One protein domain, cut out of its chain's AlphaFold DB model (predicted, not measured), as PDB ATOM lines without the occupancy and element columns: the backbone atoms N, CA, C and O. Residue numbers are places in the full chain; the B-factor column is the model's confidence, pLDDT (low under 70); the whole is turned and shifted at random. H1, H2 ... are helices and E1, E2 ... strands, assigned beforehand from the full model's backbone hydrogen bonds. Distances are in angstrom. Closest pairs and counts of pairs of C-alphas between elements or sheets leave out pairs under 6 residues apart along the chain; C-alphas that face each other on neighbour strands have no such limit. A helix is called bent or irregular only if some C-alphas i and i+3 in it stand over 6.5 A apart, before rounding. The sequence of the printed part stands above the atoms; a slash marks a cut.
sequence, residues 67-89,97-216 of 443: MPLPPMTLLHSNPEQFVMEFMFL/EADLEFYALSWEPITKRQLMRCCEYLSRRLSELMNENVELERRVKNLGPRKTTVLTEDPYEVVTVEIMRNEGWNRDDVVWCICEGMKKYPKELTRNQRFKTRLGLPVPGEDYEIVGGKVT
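This is residues 67 to 89 and 97 to 216 of the 443 residues of an uncharacterized protein of Botryosphaeria parva (strain UCR-NP2) (UniProt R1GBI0). Two long helices, H4 and the bent H6, lie side by side and run the same way, making the core and the longest axis. The short helices H2 and H3 pack on the first part of this pair, with H1 at the corner of H2; H5 packs on H4 near its start, and a long stretch without a named element, residues 141 to 160, folds back from the end of H4 to H5. After H6 the chain turns back into a small antiparallel hairpin of E1 and E2. The printed part has 143 residues, with six named helices and then two strands, mostly helix. It is only just compact, close to loose, with a radius of gyration of the C-alphas of 17.0 A and spans of 50 by 36 by 28 A.

H1, residues 72 to 77, begins at C-alpha 72 (-1.926, 39.030, 8.482). H2 is residues 79 to 87 and H3 residues 100 to 106. H4, residues 112 to 140, is 41.0 A long and ends at C-alpha 140 (38.292, 51.608, 5.937). H5 is residues 161 to 166. H6, residues 171 to 199, was assigned as one helix by its hydrogen bonds but is bent: C-alphas 183 and 186 are 6.8 A apart. Its arms are H6a, residues 171 to 183, 18.8 A, and H6b, residues 186 to 199, 19.8 A, at a shallow tilt of 27 degrees. E1 is residues 208 to 211; E2, residues 214 to 216, ends at C-alpha 216 (14.713, 51.364, -4.348).

H4 touches H6a, closest at the C-alphas of Cys 119 and Ile 178, 5.6 A, at a shallow tilt of 28 degrees, the same way. It touches H6b at Asn 133 and Asn 192, C-alphas 5.6 A apart, at 26 degrees, shallow, the same way. With residues 114 to 122 alone H4 touches H2, closest at the C-alphas of Glu 80 and Gln 114, 5.6 A. H6a touches H3 with residues 175 to 179 alone, closest at the C-alphas of Leu 105 and Val 175, 6.5 A. H4 touches H5 with residues 116 to 120 alone, at a steep tilt of 61 degrees; the closest C-alphas, Glu 120 and Val 161, are 6.4 A apart. H1 and H2 touch only at the corner. In the hairpin E1 and E2, N 209 and O 216 are 2.9 A apart, within hydrogen-bond range. Every O i to N i+4 pair is within range in H2, H3, H4, H5 and H6a, against 1 of 2 in H1 and 9 of 10 in H6b.

The C-alphas farthest apart, Thr 73 and Arg 146, are 52.7 A apart. Residues 90 to 96 are not printed; C-alphas 89 and 97 are 16.8 A apart across the cut. The link H4 to H5 is long. Mean pLDDT of the printed part is 74.8; residues 97 to 104, 144 to 155 and 204 to 216 are among those under 70.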
ATOM      1  N   MET A  67       5.561  45.099  17.504       49.91
ATOM      2  CA  MET A  67       6.348  44.790  16.302       49.91
ATOM      3  C   MET A  67       5.518  45.123  15.053       49.91
ATOM      4  O   MET A  67       4.355  44.710  15.002       49.91
ATOM      5  N   PRO A  68       6.098  45.772  14.026       61.66
ATOM      6  CA  PRO A  68       5.431  46.013  12.749       61.66
ATOM      7  C   PRO A  68       5.365  44.711  11.936       61.66
ATOM      8  O   PRO A  68       6.035  44.562  10.918       61.66
ATOM      9  N   LEU A  69       4.600  43.733  12.433       64.06
ATOM     10  CA  LEU A  69       4.352  42.455  11.768       64.06
ATOM     11  C   LEU A  69       3.851  42.701  10.335       64.06
ATOM     12  O   LEU A  69       3.052  43.622  10.133       64.06
ATOM     13  N   PRO A  70       4.241  41.872   9.345       68.81
ATOM     14  CA  PRO A  70       3.656  41.968   8.016       68.81
ATOM     15  C   PRO A  70       2.138  41.742   8.114       68.81
ATOM     16  O   PRO A  70       1.673  41.053   9.031       68.81
ATOM     17  N   PRO A  71       1.334  42.302   7.200       73.75
ATOM     18  CA  PRO A  71      -0.117  42.234   7.313       73.75
ATOM     19  C   PRO A  71      -0.592  40.775   7.333       73.75
ATOM     20  O   PRO A  71      -0.228  39.979   6.472       73.75
ATOM     21  N   MET A  72      -1.447  40.414   8.295       70.81
ATOM     22  CA  MET A  72      -1.926  39.030   8.482       70.81
ATOM     23  C   MET A  72      -2.650  38.453   7.252       70.81
ATOM     24  O   MET A  72      -2.704  37.239   7.070       70.81
ATOM     25  N   THR A  73      -3.158  39.299   6.356       74.88
ATOM     26  CA  THR A  73      -3.689  38.891   5.044       74.88
ATOM     27  C   THR A  73      -2.628  38.241   4.146       74.88
ATOM     28  O   THR A  73      -2.953  37.353   3.353       74.88
ATOM     29  N   LEU A  74      -1.355  38.620   4.293       75.56
ATOM     30  CA  LEU A  74      -0.220  38.046   3.571       75.56
ATOM     31  C   LEU A  74       0.122  36.635   4.070       75.56
ATOM     32  O   LEU A  74       0.471  35.787   3.257       75.56
ATOM     33  N   LEU A  75      -0.071  36.328   5.360       77.75
ATOM     34  CA  LEU A  75       0.107  34.969   5.900       77.75
ATOM     35  C   LEU A  75      -0.788  33.944   5.183       77.75
ATOM     36  O   LEU A  75      -0.363  32.824   4.915       77.75
ATOM     37  N   HIS A  76      -2.029  34.327   4.874       76.12
ATOM     38  CA  HIS A  76      -3.008  33.436   4.249       76.12
ATOM     39  C   HIS A  76      -2.933  33.411   2.714       76.12
ATOM     40  O   HIS A  76      -3.351  32.426   2.111       76.12
ATOM     41  N   SER A  77      -2.410  34.465   2.081       81.69
ATOM     42  CA  SER A  77      -2.315  34.574   0.614       81.69
ATOM     43  C   SER A  77      -0.933  34.211   0.057       81.69
ATOM     44  O   SER A  77      -0.849  33.558  -0.980       81.69
ATOM     45  N   ASN A  78       0.149  34.576   0.749       82.62
ATOM     46  CA  ASN A  78       1.523  34.221   0.400       82.62
ATOM     47  C   ASN A  78       2.406  34.066   1.662       82.62
ATOM     48  O   ASN A  78       3.233  34.938   1.953       82.62
ATOM     49  N   PRO A  79       2.286  32.949   2.411       79.00
ATOM     50  CA  PRO A  79       3.059  32.729   3.636       79.00
ATOM     51  C   PRO A  79       4.581  32.722   3.421       79.00
ATOM     52  O   PRO A  79       5.321  33.025   4.350       79.00
ATOM     53  N   GLU A  80       5.076  32.422   2.213       81.19
ATOM     54  CA  GLU A  80       6.515  32.497   1.914       81.19
ATOM     55  C   GLU A  80       7.003  33.956   1.896       81.19
ATOM     56  O   GLU A  80       8.060  34.264   2.442       81.19
ATOM     57  N   GLN A  81       6.198  34.875   1.350       80.75
ATOM     58  CA  GLN A  81       6.478  36.312   1.389       80.75
ATOM     59  C   GLN A  81       6.242  36.918   2.777       80.75
ATOM     60  O   GLN A  81       7.064  37.721   3.205       80.75
ATOM     61  N   PHE A  82       5.214  36.483   3.518       81.50
ATOM     62  CA  PHE A  82       5.029  36.876   4.923       81.50
ATOM     63  C   PHE A  82       6.276  36.557   5.758       81.50
ATOM     64  O   PHE A  82       6.778  37.421   6.472       81.50
ATOM     65  N   VAL A  83       6.825  35.342   5.627       78.19
ATOM     66  CA  VAL A  83       8.065  34.965   6.321       78.19
ATOM     67  C   VAL A  83       9.255  35.787   5.818       78.19
ATOM     68  O   VAL A  83      10.050  36.233   6.637       78.19
ATOM     69  N   MET A  84       9.384  36.044   4.509       80.06
ATOM     70  CA  MET A  84      10.454  36.913   3.993       80.06
ATOM     71  C   MET A  84      10.391  38.336   4.548       80.06
ATOM     72  O   MET A  84      11.410  38.827   5.018       80.06
ATOM     73  N   GLU A  85       9.229  38.984   4.546       77.50
ATOM     74  CA  GLU A  85       9.075  40.334   5.099       77.50
ATOM     75  C   GLU A  85       9.332  40.346   6.612       77.50
ATOM     76  O   GLU A  85      10.121  41.164   7.085       77.50
ATOM     77  N   PHE A  86       8.785  39.373   7.352       76.50
ATOM     78  CA  PHE A  86       9.026  39.202   8.789       76.50
ATOM     79  C   PHE A  86      10.520  39.060   9.128       76.50
ATOM     80  O   PHE A  86      10.988  39.649  10.101       76.50
ATOM     81  N   MET A  87      11.292  38.334   8.306       73.06
ATOM     82  CA  MET A  87      12.729  38.118   8.520       73.06
ATOM     83  C   MET A  87      13.594  39.388   8.428       73.06
ATOM     84  O   MET A  87      14.730  39.368   8.910       73.06
ATOM     85  N   PHE A  88      13.097  40.475   7.828       70.88
ATOM     86  CA  PHE A  88      13.856  41.720   7.637       70.88
ATOM     87  C   PHE A  88      13.413  42.879   8.541       70.88
ATOM     88  O   PHE A  88      13.979  43.970   8.452       70.88
ATOM     89  N   LEU A  89      12.452  42.655   9.442       70.06
ATOM     90  CA  LEU A  89      11.975  43.680  10.370       70.06
ATOM     91  C   LEU A  89      13.011  44.029  11.460       70.06
ATOM     92  O   LEU A  89      13.737  43.153  11.944       70.06
ATOM     93  N   GLU A  97      10.712  38.159  25.966       45.78
ATOM     94  CA  GLU A  97      10.193  36.830  25.632       45.78
ATOM     95  C   GLU A  97      11.045  36.127  24.564       45.78
ATOM     96  O   GLU A  97      11.552  36.749  23.625       45.78
ATOM     97  N   ALA A  98      11.201  34.809  24.710       43.28
ATOM     98  CA  ALA A  98      12.003  33.983  23.808       43.28
ATOM     99  C   ALA A  98      11.254  33.592  22.521       43.28
ATOM    100  O   ALA A  98      11.884  33.341  21.493       43.28
ATOM    101  N   ASP A  99       9.919  33.560  22.575       55.41
ATOM    102  CA  ASP A  99       9.142  32.648  21.734       55.41
ATOM    103  C   ASP A  99       8.303  33.325  20.645       55.41
ATOM    104  O   ASP A  99       7.763  32.626  19.801       55.41
ATOM    105  N   LEU A 100       8.189  34.657  20.596       56.50
ATOM    106  CA  LEU A 100       7.276  35.338  19.655       56.50
ATOM    107  C   LEU A 100       7.658  35.124  18.172       56.50
ATOM    108  O   LEU A 100       6.790  34.926  17.322       56.50
ATOM    109  N   GLU A 101       8.961  35.081  17.872       60.12
ATOM    110  CA  GLU A 101       9.486  34.742  16.537       60.12
ATOM    111  C   GLU A 101       9.244  33.264  16.194       60.12
ATOM    112  O   GLU A 101       8.833  32.942  15.080       60.12
ATOM    113  N   PHE A 102       9.424  32.366  17.170       60.91
ATOM    114  CA  PHE A 102       9.093  30.949  17.020       60.91
ATOM    115  C   PHE A 102       7.591  30.747  16.824       60.91
ATOM    116  O   PHE A 102       7.196  29.950  15.983       60.91
ATOM    117  N   TYR A 103       6.750  31.494  17.541       63.47
ATOM    118  CA  TYR A 103       5.296  31.395  17.494       63.47
ATOM    119  C   TYR A 103       4.774  31.752  16.101       63.47
ATOM    120  O   TYR A 103       4.120  30.917  15.475       63.47
ATOM    121  N   ALA A 104       5.162  32.916  15.569       69.12
ATOM    122  CA  ALA A 104       4.794  33.353  14.221       69.12
ATOM    123  C   ALA A 104       5.240  32.360  13.129       69.12
ATOM    124  O   ALA A 104       4.489  32.085  12.197       69.12
ATOM    125  N   LEU A 105       6.434  31.767  13.260       73.31
ATOM    126  CA  LEU A 105       6.968  30.782  12.308       73.31
ATOM    127  C   LEU A 105       6.459  29.344  12.544       73.31
ATOM    128  O   LEU A 105       6.566  28.496  11.651       73.31
ATOM    129  N   SER A 106       5.880  29.058  13.717       70.31
ATOM    130  CA  SER A 106       5.227  27.783  14.061       70.31
ATOM    131  C   SER A 106       3.799  27.669  13.518       70.31
ATOM    132  O   SER A 106       3.271  26.558  13.427       70.31
ATOM    133  N   TRP A 107       3.193  28.790  13.109       71.88
ATOM    134  CA  TRP A 107       1.828  28.840  12.590       71.88
ATOM    135  C   TRP A 107       1.593  27.843  11.444       71.88
ATOM    136  O   TRP A 107       2.451  27.600  10.589       71.88
ATOM    137  N   GLU A 108       0.408  27.235  11.448       66.62
ATOM    138  CA  GLU A 108       0.055  26.093  10.599       66.62
ATOM    139  C   GLU A 108       0.133  26.322   9.071       66.62
ATOM    140  O   GLU A 108       0.613  25.409   8.395       66.62
ATOM    141  N   PRO A 109      -0.222  27.491   8.480       73.44
ATOM    142  CA  PRO A 109      -0.100  27.688   7.027       73.44
ATOM    143  C   PRO A 109       1.351  27.739   6.515       73.44
ATOM    144  O   PRO A 109       1.575  27.689   5.305       73.44
ATOM    145  N   ILE A 110       2.348  27.836   7.404       80.25
ATOM    146  CA  ILE A 110       3.764  27.898   7.034       80.25
ATOM    147  C   ILE A 110       4.341  26.476   6.988       80.25
ATOM    148  O   ILE A 110       4.616  25.849   8.011       80.25
ATOM    149  N   THR A 111       4.573  25.949   5.786       84.69
ATOM    150  CA  THR A 111       5.147  24.606   5.621       84.69
ATOM    151  C   THR A 111       6.663  24.592   5.836       84.69
ATOM    152  O   THR A 111       7.375  25.545   5.507       84.69
ATOM    153  N   LYS A 112       7.207  23.439   6.261       85.38
ATOM    154  CA  LYS A 112       8.665  23.204   6.311       85.38
ATOM    155  C   LYS A 112       9.354  23.526   4.974       85.38
ATOM    156  O   LYS A 112      10.467  24.032   4.975       85.38
ATOM    157  N   ARG A 113       8.703  23.275   3.828       84.94
ATOM    158  CA  ARG A 113       9.271  23.566   2.497       84.94
ATOM    159  C   ARG A 113       9.472  25.066   2.259       84.94
ATOM    160  O   ARG A 113      10.476  25.428   1.654       84.94
ATOM    161  N   GLN A 114       8.551  25.906   2.730       86.50
ATOM    162  CA  GLN A 114       8.677  27.366   2.659       86.50
ATOM    163  C   GLN A 114       9.775  27.855   3.607       86.50
ATOM    164  O   GLN A 114      10.685  28.542   3.159       86.50
ATOM    165  N   LEU A 115       9.790  27.384   4.862       86.19
ATOM    166  CA  LEU A 115      10.852  27.706   5.828       86.19
ATOM    167  C   LEU A 115      12.258  27.383   5.286       86.19
ATOM    168  O   LEU A 115      13.163  28.200   5.409       86.19
ATOM    169  N   MET A 116      12.442  26.241   4.612       86.75
ATOM    170  CA  MET A 116      13.731  25.883   3.991       86.75
ATOM    171  C   MET A 116      14.173  26.897   2.918       86.75
ATOM    172  O   MET A 116      15.346  27.256   2.876       86.75
ATOM    173  N   ARG A 117      13.249  27.398   2.080       84.19
ATOM    174  CA  ARG A 117      13.540  28.447   1.079       84.19
ATOM    175  C   ARG A 117      13.829  29.800   1.725       84.19
ATOM    176  O   ARG A 117      14.753  30.491   1.317       84.19
ATOM    177  N   CYS A 118      13.060  30.168   2.747       84.62
ATOM    178  CA  CYS A 118      13.282  31.385   3.521       84.62
ATOM    179  C   CYS A 118      14.671  31.369   4.184       84.62
ATOM    180  O   CYS A 118      15.389  32.363   4.131       84.62
ATOM    181  N   CYS A 119      15.086  30.217   4.718       85.12
ATOM    182  CA  CYS A 119      16.417  30.004   5.279       85.12
ATOM    183  C   CYS A 119      17.534  30.115   4.222       85.12
ATOM    184  O   CYS A 119      18.564  30.723   4.496       85.12
ATOM    185  N   GLU A 120      17.332  29.588   3.009       84.12
ATOM    186  CA  GLU A 120      18.264  29.725   1.872       84.12
ATOM    187  C   GLU A 120      18.399  31.178   1.396       84.12
ATOM    188  O   GLU A 120      19.503  31.670   1.161       84.12
ATOM    189  N   TYR A 121      17.278  31.900   1.307       84.25
ATOM    190  CA  TYR A 121      17.273  33.319   0.965       84.25
ATOM    191  C   TYR A 121      17.997  34.151   2.032       84.25
ATOM    192  O   TYR A 121      18.851  34.980   1.707       84.25
ATOM    193  N   LEU A 122      17.697  33.911   3.312       83.69
ATOM    194  CA  LEU A 122      18.302  34.626   4.433       83.69
ATOM    195  C   LEU A 122      19.795  34.304   4.586       83.69
ATOM    196  O   LEU A 122      20.583  35.223   4.808       83.69
ATOM    197  N   SER A 123      20.205  33.038   4.428       83.94
ATOM    198  CA  SER A 123      21.620  32.647   4.486       83.94
ATOM    199  C   SER A 123      22.406  33.287   3.342       83.94
ATOM    200  O   SER A 123      23.450  33.888   3.586       83.94
ATOM    201  N   ARG A 124      21.850  33.295   2.121       84.56
ATOM    202  CA  ARG A 124      22.426  34.008   0.976       84.56
ATOM    203  C   ARG A 124      22.582  35.503   1.251       84.56
ATOM    204  O   ARG A 124      23.677  36.033   1.088       84.56
ATOM    205  N   ARG A 125      21.514  36.184   1.685       84.00
ATOM    206  CA  ARG A 125      21.546  37.630   1.963       84.00
ATOM    207  C   ARG A 125      22.488  37.993   3.115       84.00
ATOM    208  O   ARG A 125      23.100  39.060   3.079       84.00
ATOM    209  N   LEU A 126      22.639  37.122   4.113       84.69
ATOM    210  CA  LEU A 126      23.594  37.309   5.204       84.69
ATOM    211  C   LEU A 126      25.045  37.129   4.728       84.69
ATOM    212  O   LEU A 126      25.880  37.974   5.036       84.69
ATOM    213  N   SER A 127      25.340  36.091   3.940       85.69
ATOM    214  CA  SER A 127      26.679  35.874   3.374       85.69
ATOM    215  C   SER A 127      27.080  36.979   2.388       85.69
ATOM    216  O   SER A 127      28.216  37.448   2.432       85.69
ATOM    217  N   GLU A 128      26.147  37.482   1.568       86.12
ATOM    218  CA  GLU A 128      26.349  38.675   0.728       86.12
ATOM    219  C   GLU A 128      26.770  39.899   1.575       86.12
ATOM    220  O   GLU A 128      27.784  40.532   1.271       86.12
ATOM    221  N   LEU A 129      26.076  40.188   2.688       86.56
ATOM    222  CA  LEU A 129      26.461  41.272   3.607       86.56
ATOM    223  C   LEU A 129      27.799  41.027   4.316       86.56
ATOM    224  O   LEU A 129      28.572  41.970   4.474       86.56
ATOM    225  N   MET A 130      28.087  39.800   4.758       85.56
ATOM    226  CA  MET A 130      29.334  39.473   5.461       85.56
ATOM    227  C   MET A 130      30.558  39.558   4.537       85.56
ATOM    228  O   MET A 130      31.620  40.007   4.971       85.56
ATOM    229  N   ASN A 131      30.404  39.221   3.255       85.62
ATOM    230  CA  ASN A 131      31.441  39.414   2.240       85.62
ATOM    231  C   ASN A 131      31.662  40.908   1.933       85.62
ATOM    232  O   ASN A 131      32.804  41.373   1.932       85.62
ATOM    233  N   GLU A 132      30.587  41.695   1.785       86.94
ATOM    234  CA  GLU A 132      30.689  43.158   1.656       86.94
ATOM    235  C   GLU A 132      31.364  43.791   2.892       86.94
ATOM    236  O   GLU A 132      32.215  44.671   2.756       86.94
ATOM    237  N   ASN A 133      31.051  43.308   4.099       86.62
ATOM    238  CA  ASN A 133      31.640  43.767   5.362       86.62
ATOM    239  C   ASN A 133      33.165  43.605   5.369       86.62
ATOM    240  O   ASN A 133      33.896  44.549   5.673       86.62
ATOM    241  N   VAL A 134      33.642  42.422   4.964       84.50
ATOM    242  CA  VAL A 134      35.069  42.113   4.817       84.50
ATOM    243  C   VAL A 134      35.748  43.100   3.865       84.50
ATOM    244  O   VAL A 134      36.799  43.644   4.205       84.50
ATOM    245  N   GLU A 135      35.157  43.392   2.707       84.75
ATOM    246  CA  GLU A 135      35.711  44.383   1.779       84.75
ATOM    247  C   GLU A 135      35.710  45.810   2.339       84.75
ATOM    248  O   GLU A 135      36.725  46.508   2.260       84.75
ATOM    249  N   LEU A 136      34.592  46.252   2.915       86.81
ATOM    250  CA  LEU A 136      34.451  47.588   3.489       86.81
ATOM    251  C   LEU A 136      35.428  47.804   4.652       86.81
ATOM    252  O   LEU A 136      36.060  48.858   4.731       86.81
ATOM    253  N   GLU A 137      35.632  46.803   5.510       86.12
ATOM    254  CA  GLU A 137      36.600  46.871   6.604       86.12
ATOM    255  C   GLU A 137      38.049  46.928   6.087       86.12
ATOM    256  O   GLU A 137      38.850  47.718   6.602       86.12
ATOM    257  N   ARG A 138      38.386  46.155   5.039       83.25
ATOM    258  CA  ARG A 138      39.696  46.229   4.362       83.25
ATOM    259  C   ARG A 138      39.958  47.640   3.819       83.25
ATOM    260  O   ARG A 138      41.041  48.182   4.051       83.25
ATOM    261  N   ARG A 139      38.955  48.256   3.174       84.12
ATOM    262  CA  ARG A 139      39.005  49.637   2.652       84.12
ATOM    263  C   ARG A 139      39.156  50.666   3.785       84.12
ATOM    264  O   ARG A 139      40.137  51.403   3.792       84.12
ATOM    265  N   VAL A 140      38.270  50.664   4.790       86.25
ATOM    266  CA  VAL A 140      38.292  51.608   5.937       86.25
ATOM    267  C   VAL A 140      39.611  51.561   6.712       86.25
ATOM    268  O   VAL A 140      40.107  52.597   7.153       86.25
ATOM    269  N   LYS A 141      40.203  50.374   6.886       84.75
ATOM    270  CA  LYS A 141      41.478  50.208   7.604       84.75
ATOM    271  C   LYS A 141      42.720  50.372   6.712       84.75
ATOM    272  O   LYS A 141      43.831  50.201   7.209       84.75
ATOM    273  N   ASN A 142      42.561  50.686   5.420       80.00
ATOM    274  CA  ASN A 142      43.638  50.734   4.418       80.00
ATOM    275  C   ASN A 142      44.512  49.456   4.394       80.00
ATOM    276  O   ASN A 142      45.732  49.496   4.191       80.00
ATOM    277  N   LEU A 143      43.890  48.295   4.621       77.44
ATOM    278  CA  LEU A 143      44.565  47.001   4.663       77.44
ATOM    279  C   LEU A 143      44.606  46.382   3.265       77.44
ATOM    280  O   LEU A 143      43.669  45.715   2.831       77.44
ATOM    281  N   GLY A 144      45.730  46.570   2.569       67.88
ATOM    282  CA  GLY A 144      46.016  45.815   1.348       67.88
ATOM    283  C   GLY A 144      46.101  44.297   1.614       67.88
ATOM    284  O   GLY A 144      46.410  43.907   2.744       67.88
ATOM    285  N   PRO A 145      45.918  43.432   0.592       65.50
ATOM    286  CA  PRO A 145      45.647  41.992   0.766       65.50
ATOM    287  C   PRO A 145      46.670  41.175   1.574       65.50
ATOM    288  O   PRO A 145      46.373  40.073   1.998       65.50
ATOM    289  N   ARG A 146      47.886  41.691   1.796       56.66
ATOM    290  CA  ARG A 146      48.947  41.030   2.584       56.66
ATOM    291  C   ARG A 146      49.025  41.470   4.053       56.66
ATOM    292  O   ARG A 146      49.942  41.062   4.758       56.66
ATOM    293  N   LYS A 147      48.138  42.364   4.505       57.47
ATOM    294  CA  LYS A 147      48.099  42.896   5.885       57.47
ATOM    295  C   LYS A 147      46.794  42.573   6.618       57.47
ATOM    296  O   LYS A 147      46.600  42.996   7.753       57.47
ATOM    297  N   THR A 148      45.884  41.865   5.964       52.62
ATOM    298  CA  THR A 148      44.535  41.602   6.453       52.62
ATOM    299  C   THR A 148      44.515  40.428   7.418       52.62
ATOM    300  O   THR A 148      44.262  39.302   7.015       52.62
ATOM    301  N   THR A 149      44.652  40.696   8.720       53.66
ATOM    302  CA  THR A 149      44.179  39.775   9.774       53.66
ATOM    303  C   THR A 149      42.646  39.814   9.876       53.66
ATOM    304  O   THR A 149      42.080  39.997  10.955       53.66
ATOM    305  N   VAL A 150      41.973  39.734   8.727       52.44
ATOM    306  CA  VAL A 150      40.537  39.473   8.637       52.44
ATOM    307  C   VAL A 150      40.373  37.964   8.784       52.44
ATOM    308  O   VAL A 150      41.196  37.209   8.276       52.44
ATOM    309  N   LEU A 151      39.364  37.527   9.537       53.97
ATOM    310  CA  LEU A 151      39.283  36.145  10.029       53.97
ATOM    311  C   LEU A 151      39.045  35.088   8.937       53.97
ATOM    312  O   LEU A 151      39.267  33.911   9.203       53.97
ATOM    313  N   THR A 152      38.657  35.501   7.730       56.88
ATOM    314  CA  THR A 152      38.676  34.684   6.512       56.88
ATOM    315  C   THR A 152      39.302  35.468   5.352       56.88
ATOM    316  O   THR A 152      39.098  36.681   5.199       56.88
ATOM    317  N   GLU A 153      40.090  34.774   4.526       58.09
ATOM    318  CA  GLU A 153      40.396  35.233   3.164       58.09
ATOM    319  C   GLU A 153      39.286  34.800   2.199       58.09
ATOM    320  O   GLU A 153      38.920  35.579   1.317       58.09
ATOM    321  N   ASP A 154      38.723  33.612   2.441       66.50
ATOM    322  CA  ASP A 154      37.627  32.993   1.700       66.50
ATOM    323  C   ASP A 154      36.282  33.721   1.900       66.50
ATOM    324  O   ASP A 154      36.011  34.243   2.994       66.50
ATOM    325  N   PRO A 155      35.414  33.746   0.870       66.94
ATOM    326  CA  PRO A 155      34.059  34.264   0.998       66.94
ATOM    327  C   PRO A 155      33.194  33.336   1.857       66.94
ATOM    328  O   PRO A 155      33.295  32.112   1.787       66.94
ATOM    329  N   TYR A 156      32.273  33.917   2.620       77.19
ATOM    330  CA  TYR A 156      31.198  33.171   3.261       77.19
ATOM    331  C   TYR A 156      30.277  32.577   2.190       77.19
ATOM    332  O   TYR A 156      29.717  33.309   1.369       77.19
ATOM    333  N   GLU A 157      30.131  31.253   2.205       76.50
ATOM    334  CA  GLU A 157      29.244  30.511   1.308       76.50
ATOM    335  C   GLU A 157      27.775  30.579   1.763       76.50
ATOM    336  O   GLU A 157      27.443  31.076   2.843       76.50
ATOM    337  N   VAL A 158      26.867  30.092   0.915       77.25
ATOM    338  CA  VAL A 158      25.430  29.997   1.207       77.25
ATOM    339  C   VAL A 158      25.139  28.632   1.830       77.25
ATOM    340  O   VAL A 158      25.547  27.610   1.283       77.25
ATOM    341  N   VAL A 159      24.390  28.589   2.937       71.12
ATOM    342  CA  VAL A 159      23.886  27.314   3.480       71.12
ATOM    343  C   VAL A 159      22.846  26.770   2.505       71.12
ATOM    344  O   VAL A 159      21.749  27.321   2.406       71.12
ATOM    345  N   THR A 160      23.204  25.721   1.762       69.12
ATOM    346  CA  THR A 160      22.343  25.163   0.716       69.12
ATOM    347  C   THR A 160      21.216  24.320   1.308       69.12
ATOM    348  O   THR A 160      21.378  23.612   2.308       69.12
ATOM    349  N   VAL A 161      20.067  24.321   0.629       70.75
ATOM    350  CA  VAL A 161      18.929  23.460   0.986       70.75
ATOM    351  C   VAL A 161      19.274  21.966   0.904       70.75
ATOM    352  O   VAL A 161      18.603  21.148   1.532       70.75
ATOM    353  N   GLU A 162      20.319  21.588   0.168       68.19
ATOM    354  CA  GLU A 162      20.804  20.208   0.091       68.19
ATOM    355  C   GLU A 162      21.487  19.763   1.389       68.19
ATOM    356  O   GLU A 162      21.152  18.693   1.890       68.19
ATOM    357  N   ILE A 163      22.344  20.598   1.992       72.62
ATOM    358  CA  ILE A 163      22.954  20.322   3.307       72.62
ATOM    359  C   ILE A 163      21.851  20.106   4.353       72.62
ATOM    360  O   ILE A 163      21.772  19.043   4.965       72.62
ATOM    361  N   MET A 164      20.917  21.056   4.458       73.00
ATOM    362  CA  MET A 164      19.797  21.003   5.409       73.00
ATOM    363  C   MET A 164      18.878  19.777   5.214       73.00
ATOM    364  O   MET A 164      18.276  19.285   6.170       73.00
ATOM    365  N   ARG A 165      18.738  19.274   3.975       71.56
ATOM    366  CA  ARG A 165      17.999  18.031   3.676       71.56
ATOM    367  C   ARG A 165      18.792  16.788   4.068       71.56
ATOM    368  O   ARG A 165      18.219  15.886   4.673       71.56
ATOM    369  N   ASN A 166      20.076  16.742   3.719       75.81
ATOM    370  CA  ASN A 166      20.950  15.587   3.931       75.81
ATOM    371  C   ASN A 166      21.254  15.362   5.421       75.81
ATOM    372  O   ASN A 166      21.335  14.220   5.865       75.81
ATOM    373  N   GLU A 167      21.350  16.440   6.200       76.81
ATOM    374  CA  GLU A 167      21.503  16.406   7.660       76.81
ATOM    375  C   GLU A 167      20.183  16.133   8.410       76.81
ATOM    376  O   GLU A 167      20.184  15.977   9.628       76.81
ATOM    377  N   GLY A 168      19.046  16.052   7.708       80.00
ATOM    378  CA  GLY A 168      17.771  15.615   8.286       80.00
ATOM    379  C   GLY A 168      17.097  16.606   9.245       80.00
ATOM    380  O   GLY A 168      16.272  16.177  10.051       80.00
ATOM    381  N   TRP A 169      17.407  17.907   9.155       85.00
ATOM    382  CA  TRP A 169      16.895  18.962  10.049       85.00
ATOM    383  C   TRP A 169      15.365  18.913  10.201       85.00
ATOM    384  O   TRP A 169      14.650  18.711   9.216       85.00
ATOM    385  N   ASN A 170      14.831  19.148  11.400       84.88
ATOM    386  CA  ASN A 170      13.392  19.184  11.692       84.88
ATOM    387  C   ASN A 170      12.773  20.555  11.364       84.88
ATOM    388  O   ASN A 170      13.437  21.426  10.808       84.88
ATOM    389  N   ARG A 171      11.475  20.764  11.643       83.00
ATOM    390  CA  ARG A 171      10.855  22.097  11.461       83.00
ATOM    391  C   ARG A 171      11.543  23.125  12.362       83.00
ATOM    392  O   ARG A 171      11.900  24.199  11.889       83.00
ATOM    393  N   ASP A 172      11.757  22.759  13.619       81.38
ATOM    394  CA  ASP A 172      12.199  23.679  14.667       81.38
ATOM    395  C   ASP A 172      13.667  24.090  14.489       81.38
ATOM    396  O   ASP A 172      14.004  25.246  14.724       81.38
ATOM    397  N   ASP A 173      14.509  23.199  13.954       82.81
ATOM    398  CA  ASP A 173      15.899  23.496  13.569       82.81
ATOM    399  C   ASP A 173      15.961  24.582  12.474       82.81
ATOM    400  O   ASP A 173      16.770  25.511  12.534       82.81
ATOM    401  N   VAL A 174      15.055  24.514  11.487       84.56
ATOM    402  CA  VAL A 174      14.950  25.511  10.406       84.56
ATOM    403  C   VAL A 174      14.388  26.837  10.930       84.56
ATOM    404  O   VAL A 174      14.897  27.895  10.564       84.56
ATOM    405  N   VAL A 175      13.384  26.799  11.817       82.56
ATOM    406  CA  VAL A 175      12.862  28.004  12.493       82.56
ATOM    407  C   VAL A 175      13.959  28.668  13.332       82.56
ATOM    408  O   VAL A 175      14.170  29.871  13.210       82.56
ATOM    409  N   TRP A 176      14.721  27.896  14.112       81.44
ATOM    410  CA  TRP A 176      15.840  28.403  14.906       81.44
ATOM    411  C   TRP A 176      16.919  29.054  14.031       81.44
ATOM    412  O   TRP A 176      17.397  30.144  14.350       81.44
ATOM    413  N   CYS A 177      17.259  28.433  12.896       80.94
ATOM    414  CA  CYS A 177      18.226  28.983  11.946       80.94
ATOM    415  C   CYS A 177      17.752  30.320  11.346       80.94
ATOM    416  O   CYS A 177      18.531  31.276  11.288       80.94
ATOM    417  N   ILE A 178      16.463  30.423  10.998       82.00
ATOM    418  CA  ILE A 178      15.832  31.681  10.582       82.00
ATOM    419  C   ILE A 178      15.947  32.735  11.691       82.00
ATOM    420  O   ILE A 178      16.491  33.812  11.448       82.00
ATOM    421  N   CYS A 179      15.524  32.425  12.920       79.12
ATOM    422  CA  CYS A 179      15.580  33.361  14.046       79.12
ATOM    423  C   CYS A 179      17.015  33.831  14.361       79.12
ATOM    424  O   CYS A 179      17.222  34.989  14.721       79.12
ATOM    425  N   GLU A 180      18.035  32.981  14.211       78.69
ATOM    426  CA  GLU A 180      19.438  33.399  14.342       78.69
ATOM    427  C   GLU A 180      19.925  34.260  13.169       78.69
ATOM    428  O   GLU A 180      20.681  35.213  13.384       78.69
ATOM    429  N   GLY A 181      19.473  33.988  11.942       77.75
ATOM    430  CA  GLY A 181      19.725  34.852  10.788       77.75
ATOM    431  C   GLY A 181      19.117  36.249  10.974       77.75
ATOM    432  O   GLY A 181      19.825  37.245  10.807       77.75
ATOM    433  N   MET A 182      17.865  36.332  11.441       77.69
ATOM    434  CA  MET A 182      17.162  37.585  11.767       77.69
ATOM    435  C   MET A 182      17.910  38.427  12.812       77.69
ATOM    436  O   MET A 182      17.933  39.652  12.739       77.69
ATOM    437  N   LYS A 183      18.592  37.788  13.772       77.38
ATOM    438  CA  LYS A 183      19.412  38.479  14.787       77.38
ATOM    439  C   LYS A 183      20.785  38.927  14.275       77.38
ATOM    440  O   LYS A 183      21.453  39.687  14.985       77.38
ATOM    441  N   LYS A 184      21.248  38.433  13.122       79.31
ATOM    442  CA  LYS A 184      22.563  38.747  12.526       79.31
ATOM    443  C   LYS A 184      22.447  39.754  11.385       79.31
ATOM    444  O   LYS A 184      23.198  40.725  11.376       79.31
ATOM    445  N   TYR A 185      21.474  39.574  10.493       81.88
ATOM    446  CA  TYR A 185      21.261  40.410   9.310       81.88
ATOM    447  C   TYR A 185      21.278  41.931   9.589       81.88
ATOM    448  O   TYR A 185      22.132  42.612   9.017       81.88
ATOM    449  N   PRO A 186      20.470  42.490  10.518       78.12
ATOM    450  CA  PRO A 186      20.495  43.926  10.800       78.12
ATOM    451  C   PRO A 186      21.813  44.391  11.439       78.12
ATOM    452  O   PRO A 186      22.217  45.531  11.237       78.12
ATOM    453  N   LYS A 187      22.535  43.527  12.171       83.50
ATOM    454  CA  LYS A 187      23.832  43.891  12.775       83.50
ATOM    455  C   LYS A 187      24.914  44.068  11.716       83.50
ATOM    456  O   LYS A 187      25.660  45.044  11.775       83.50
ATOM    457  N   GLU A 188      24.980  43.155  10.746       84.31
ATOM    458  CA  GLU A 188      25.923  43.270   9.632       84.31
ATOM    459  C   GLU A 188      25.515  44.400   8.674       84.31
ATOM    460  O   GLU A 188      26.377  45.173   8.267       84.31
ATOM    461  N   LEU A 189      24.213  44.605   8.420       84.75
ATOM    462  CA  LEU A 189      23.722  45.753   7.645       84.75
ATOM    463  C   LEU A 189      24.124  47.089   8.297       84.75
ATOM    464  O   LEU A 189      24.724  47.935   7.636       84.75
ATOM    465  N   THR A 190      23.896  47.257   9.605       84.44
ATOM    466  CA  THR A 190      24.311  48.459  10.351       84.44
ATOM    467  C   THR A 190      25.827  48.632  10.431       84.44
ATOM    468  O   THR A 190      26.324  49.761  10.476       84.44
ATOM    469  N   ARG A 191      26.602  47.545  10.412       86.69
ATOM    470  CA  ARG A 191      28.066  47.615  10.319       86.69
ATOM    471  C   ARG A 191      28.518  48.073   8.930       86.69
ATOM    472  O   ARG A 191      29.381  48.948   8.848       86.69
ATOM    473  N   ASN A 192      27.888  47.576   7.867       87.00
ATOM    474  CA  ASN A 192      28.184  47.976   6.492       87.00
ATOM    475  C   ASN A 192      27.789  49.438   6.243       87.00
ATOM    476  O   ASN A 192      28.623  50.185   5.740       87.00
ATOM    477  N   GLN A 193      26.600  49.880   6.684       86.88
ATOM    478  CA  GLN A 193      26.188  51.296   6.691       86.88
ATOM    479  C   GLN A 193      27.296  52.183   7.285       86.88
ATOM    480  O   GLN A 193      27.860  53.024   6.591       86.88
ATOM    481  N   ARG A 194      27.721  51.902   8.529       87.38
ATOM    482  CA  ARG A 194      28.768  52.666   9.239       87.38
ATOM    483  C   ARG A 194      30.130  52.680   8.543       87.38
ATOM    484  O   ARG A 194      30.906  53.611   8.767       87.38
ATOM    485  N   PHE A 195      30.467  51.661   7.752       89.06
ATOM    486  CA  PHE A 195      31.679  51.680   6.933       89.06
ATOM    487  C   PHE A 195      31.485  52.447   5.619       89.06
ATOM    488  O   PHE A 195      32.404  53.155   5.216       89.06
ATOM    489  N   LYS A 196      30.303  52.382   4.991       88.75
ATOM    490  CA  LYS A 196      29.972  53.163   3.791       88.75
ATOM    491  C   LYS A 196      29.981  54.668   4.079       88.75
ATOM    492  O   LYS A 196      30.718  55.381   3.399       88.75
ATOM    493  N   THR A 197      29.356  55.123   5.173       87.44
ATOM    494  CA  THR A 197      29.412  56.531   5.625       87.44
ATOM    495  C   THR A 197      30.857  57.022   5.805       87.44
ATOM    496  O   THR A 197      31.198  58.136   5.417       87.44
ATOM    497  N   ARG A 198      31.753  56.179   6.346       87.44
ATOM    498  CA  ARG A 198      33.184  56.506   6.543       87.44
ATOM    499  C   ARG A 198      34.011  56.541   5.256       87.44
ATOM    500  O   ARG A 198      35.109  57.086   5.276       87.44
ATOM    501  N   LEU A 199      33.526  55.923   4.182       86.88
ATOM    502  CA  LEU A 199      34.180  55.882   2.873       86.88
ATOM    503  C   LEU A 199      33.559  56.864   1.866       86.88
ATOM    504  O   LEU A 199      34.052  56.943   0.745       86.88
ATOM    505  N   GLY A 200      32.486  57.577   2.231       84.69
ATOM    506  CA  GLY A 200      31.700  58.376   1.285       84.69
ATOM    507  C   GLY A 200      30.990  57.523   0.226       84.69
ATOM    508  O   GLY A 200      30.844  57.957  -0.912       84.69
ATOM    509  N   LEU A 201      30.613  56.287   0.573       85.81
ATOM    510  CA  LEU A 201      29.863  55.379  -0.299       85.81
ATOM    511  C   LEU A 201      28.361  55.432   0.034       85.81
ATOM    512  O   LEU A 201      28.047  55.565   1.216       85.81
ATOM    513  N   PRO A 202      27.456  55.238  -0.949       80.38
ATOM    514  CA  PRO A 202      26.013  55.316  -0.726       80.38
ATOM    515  C   PRO A 202      25.508  54.378   0.376       80.38
ATOM    516  O   PRO A 202      25.790  53.173   0.359       80.38
ATOM    517  N   VAL A 203      24.752  54.919   1.326       78.44
ATOM    518  CA  VAL A 203      24.294  54.233   2.535       78.44
ATOM    519  C   VAL A 203      22.837  53.769   2.367       78.44
ATOM    520  O   VAL A 203      21.948  54.591   2.135       78.44
ATOM    521  N   PRO A 204      22.541  52.460   2.507       69.00
ATOM    522  CA  PRO A 204      21.163  51.981   2.478       69.00
ATOM    523  C   PRO A 204      20.380  52.520   3.680       69.00
ATOM    524  O   PRO A 204      20.857  52.424   4.809       69.00
ATOM    525  N   GLY A 205      19.179  53.041   3.445       65.44
ATOM    526  CA  GLY A 205      18.346  53.743   4.425       65.44
ATOM    527  C   GLY A 205      18.593  55.255   4.511       65.44
ATOM    528  O   GLY A 205      17.832  55.930   5.196       65.44
ATOM    529  N   GLU A 206      19.610  55.786   3.822       67.19
ATOM    530  CA  GLU A 206      19.880  57.232   3.724       67.19
ATOM    531  C   GLU A 206      19.834  57.684   2.249       67.19
ATOM    532  O   GLU A 206      19.018  58.529   1.891       67.19
ATOM    533  N   ASP A 207      20.631  57.060   1.371       59.84
ATOM    534  CA  ASP A 207      20.677  57.371  -0.071       59.84
ATOM    535  C   ASP A 207      19.711  56.508  -0.910       59.84
ATOM    536  O   ASP A 207      19.282  56.893  -2.001       59.84
ATOM    537  N   TYR A 208      19.382  55.305  -0.433       58.41
ATOM    538  CA  TYR A 208      18.474  54.376  -1.109       58.41
ATOM    539  C   TYR A 208      17.783  53.436  -0.124       58.41
ATOM    540  O   TYR A 208      18.411  52.907   0.791       58.41
ATOM    541  N   GLU A 209      16.499  53.171  -0.325       57.28
ATOM    542  CA  GLU A 209      15.724  52.276   0.530       57.28
ATOM    543  C   GLU A 209      15.953  50.797   0.149       57.28
ATOM    544  O   GLU A 209      16.306  50.471  -0.991       57.28
ATOM    545  N   ILE A 210      15.773  49.884   1.113       57.78
ATOM    546  CA  ILE A 210      15.771  48.432   0.873       57.78
ATOM    547  C   ILE A 210      14.425  47.847   1.315       57.78
ATOM    548  O   ILE A 210      14.281  47.369   2.440       57.78
ATOM    549  N   VAL A 211      13.445  47.836   0.410       55.78
ATOM    550  CA  VAL A 211      12.134  47.213   0.652       55.78
ATOM    551  C   VAL A 211      12.186  45.743   0.227       55.78
ATOM    552  O   VAL A 211      12.487  45.427  -0.927       55.78
ATOM    553  N   GLY A 212      11.929  44.814   1.155       50.00
ATOM    554  CA  GLY A 212      11.881  43.371   0.864       50.00
ATOM    555  C   GLY A 212      13.165  42.800   0.240       50.00
ATOM    556  O   GLY A 212      13.110  41.883  -0.577       50.00
ATOM    557  N   GLY A 213      14.326  43.387   0.550       44.06
ATOM    558  CA  GLY A 213      15.607  42.998  -0.048       44.06
ATOM    559  C   GLY A 213      15.803  43.438  -1.507       44.06
ATOM    560  O   GLY A 213      16.721  42.932  -2.158       44.06
ATOM    561  N   LYS A 214      14.979  44.353  -2.037       45.44
ATOM    562  CA  LYS A 214      15.203  45.060  -3.311       45.44
ATOM    563  C   LYS A 214      15.662  46.490  -3.031       45.44
ATOM    564  O   LYS A 214      15.171  47.116  -2.102       45.44
ATOM    565  N   VAL A 215      16.589  46.999  -3.841       46.88
ATOM    566  CA  VAL A 215      17.050  48.393  -3.761       46.88
ATOM    567  C   VAL A 215      16.073  49.294  -4.505       46.88
ATOM    568  O   VAL A 215      15.881  49.130  -5.709       46.88
ATOM    569  N   THR A 216      15.502  50.262  -3.795       48.41
ATOM    570  CA  THR A 216      14.713  51.364  -4.348       48.41
ATOM    571  C   THR A 216      15.437  52.668  -4.037       48.41
ATOM    572  O   THR A 216      15.306  53.238  -2.957       48.41
TER     573      THR A 216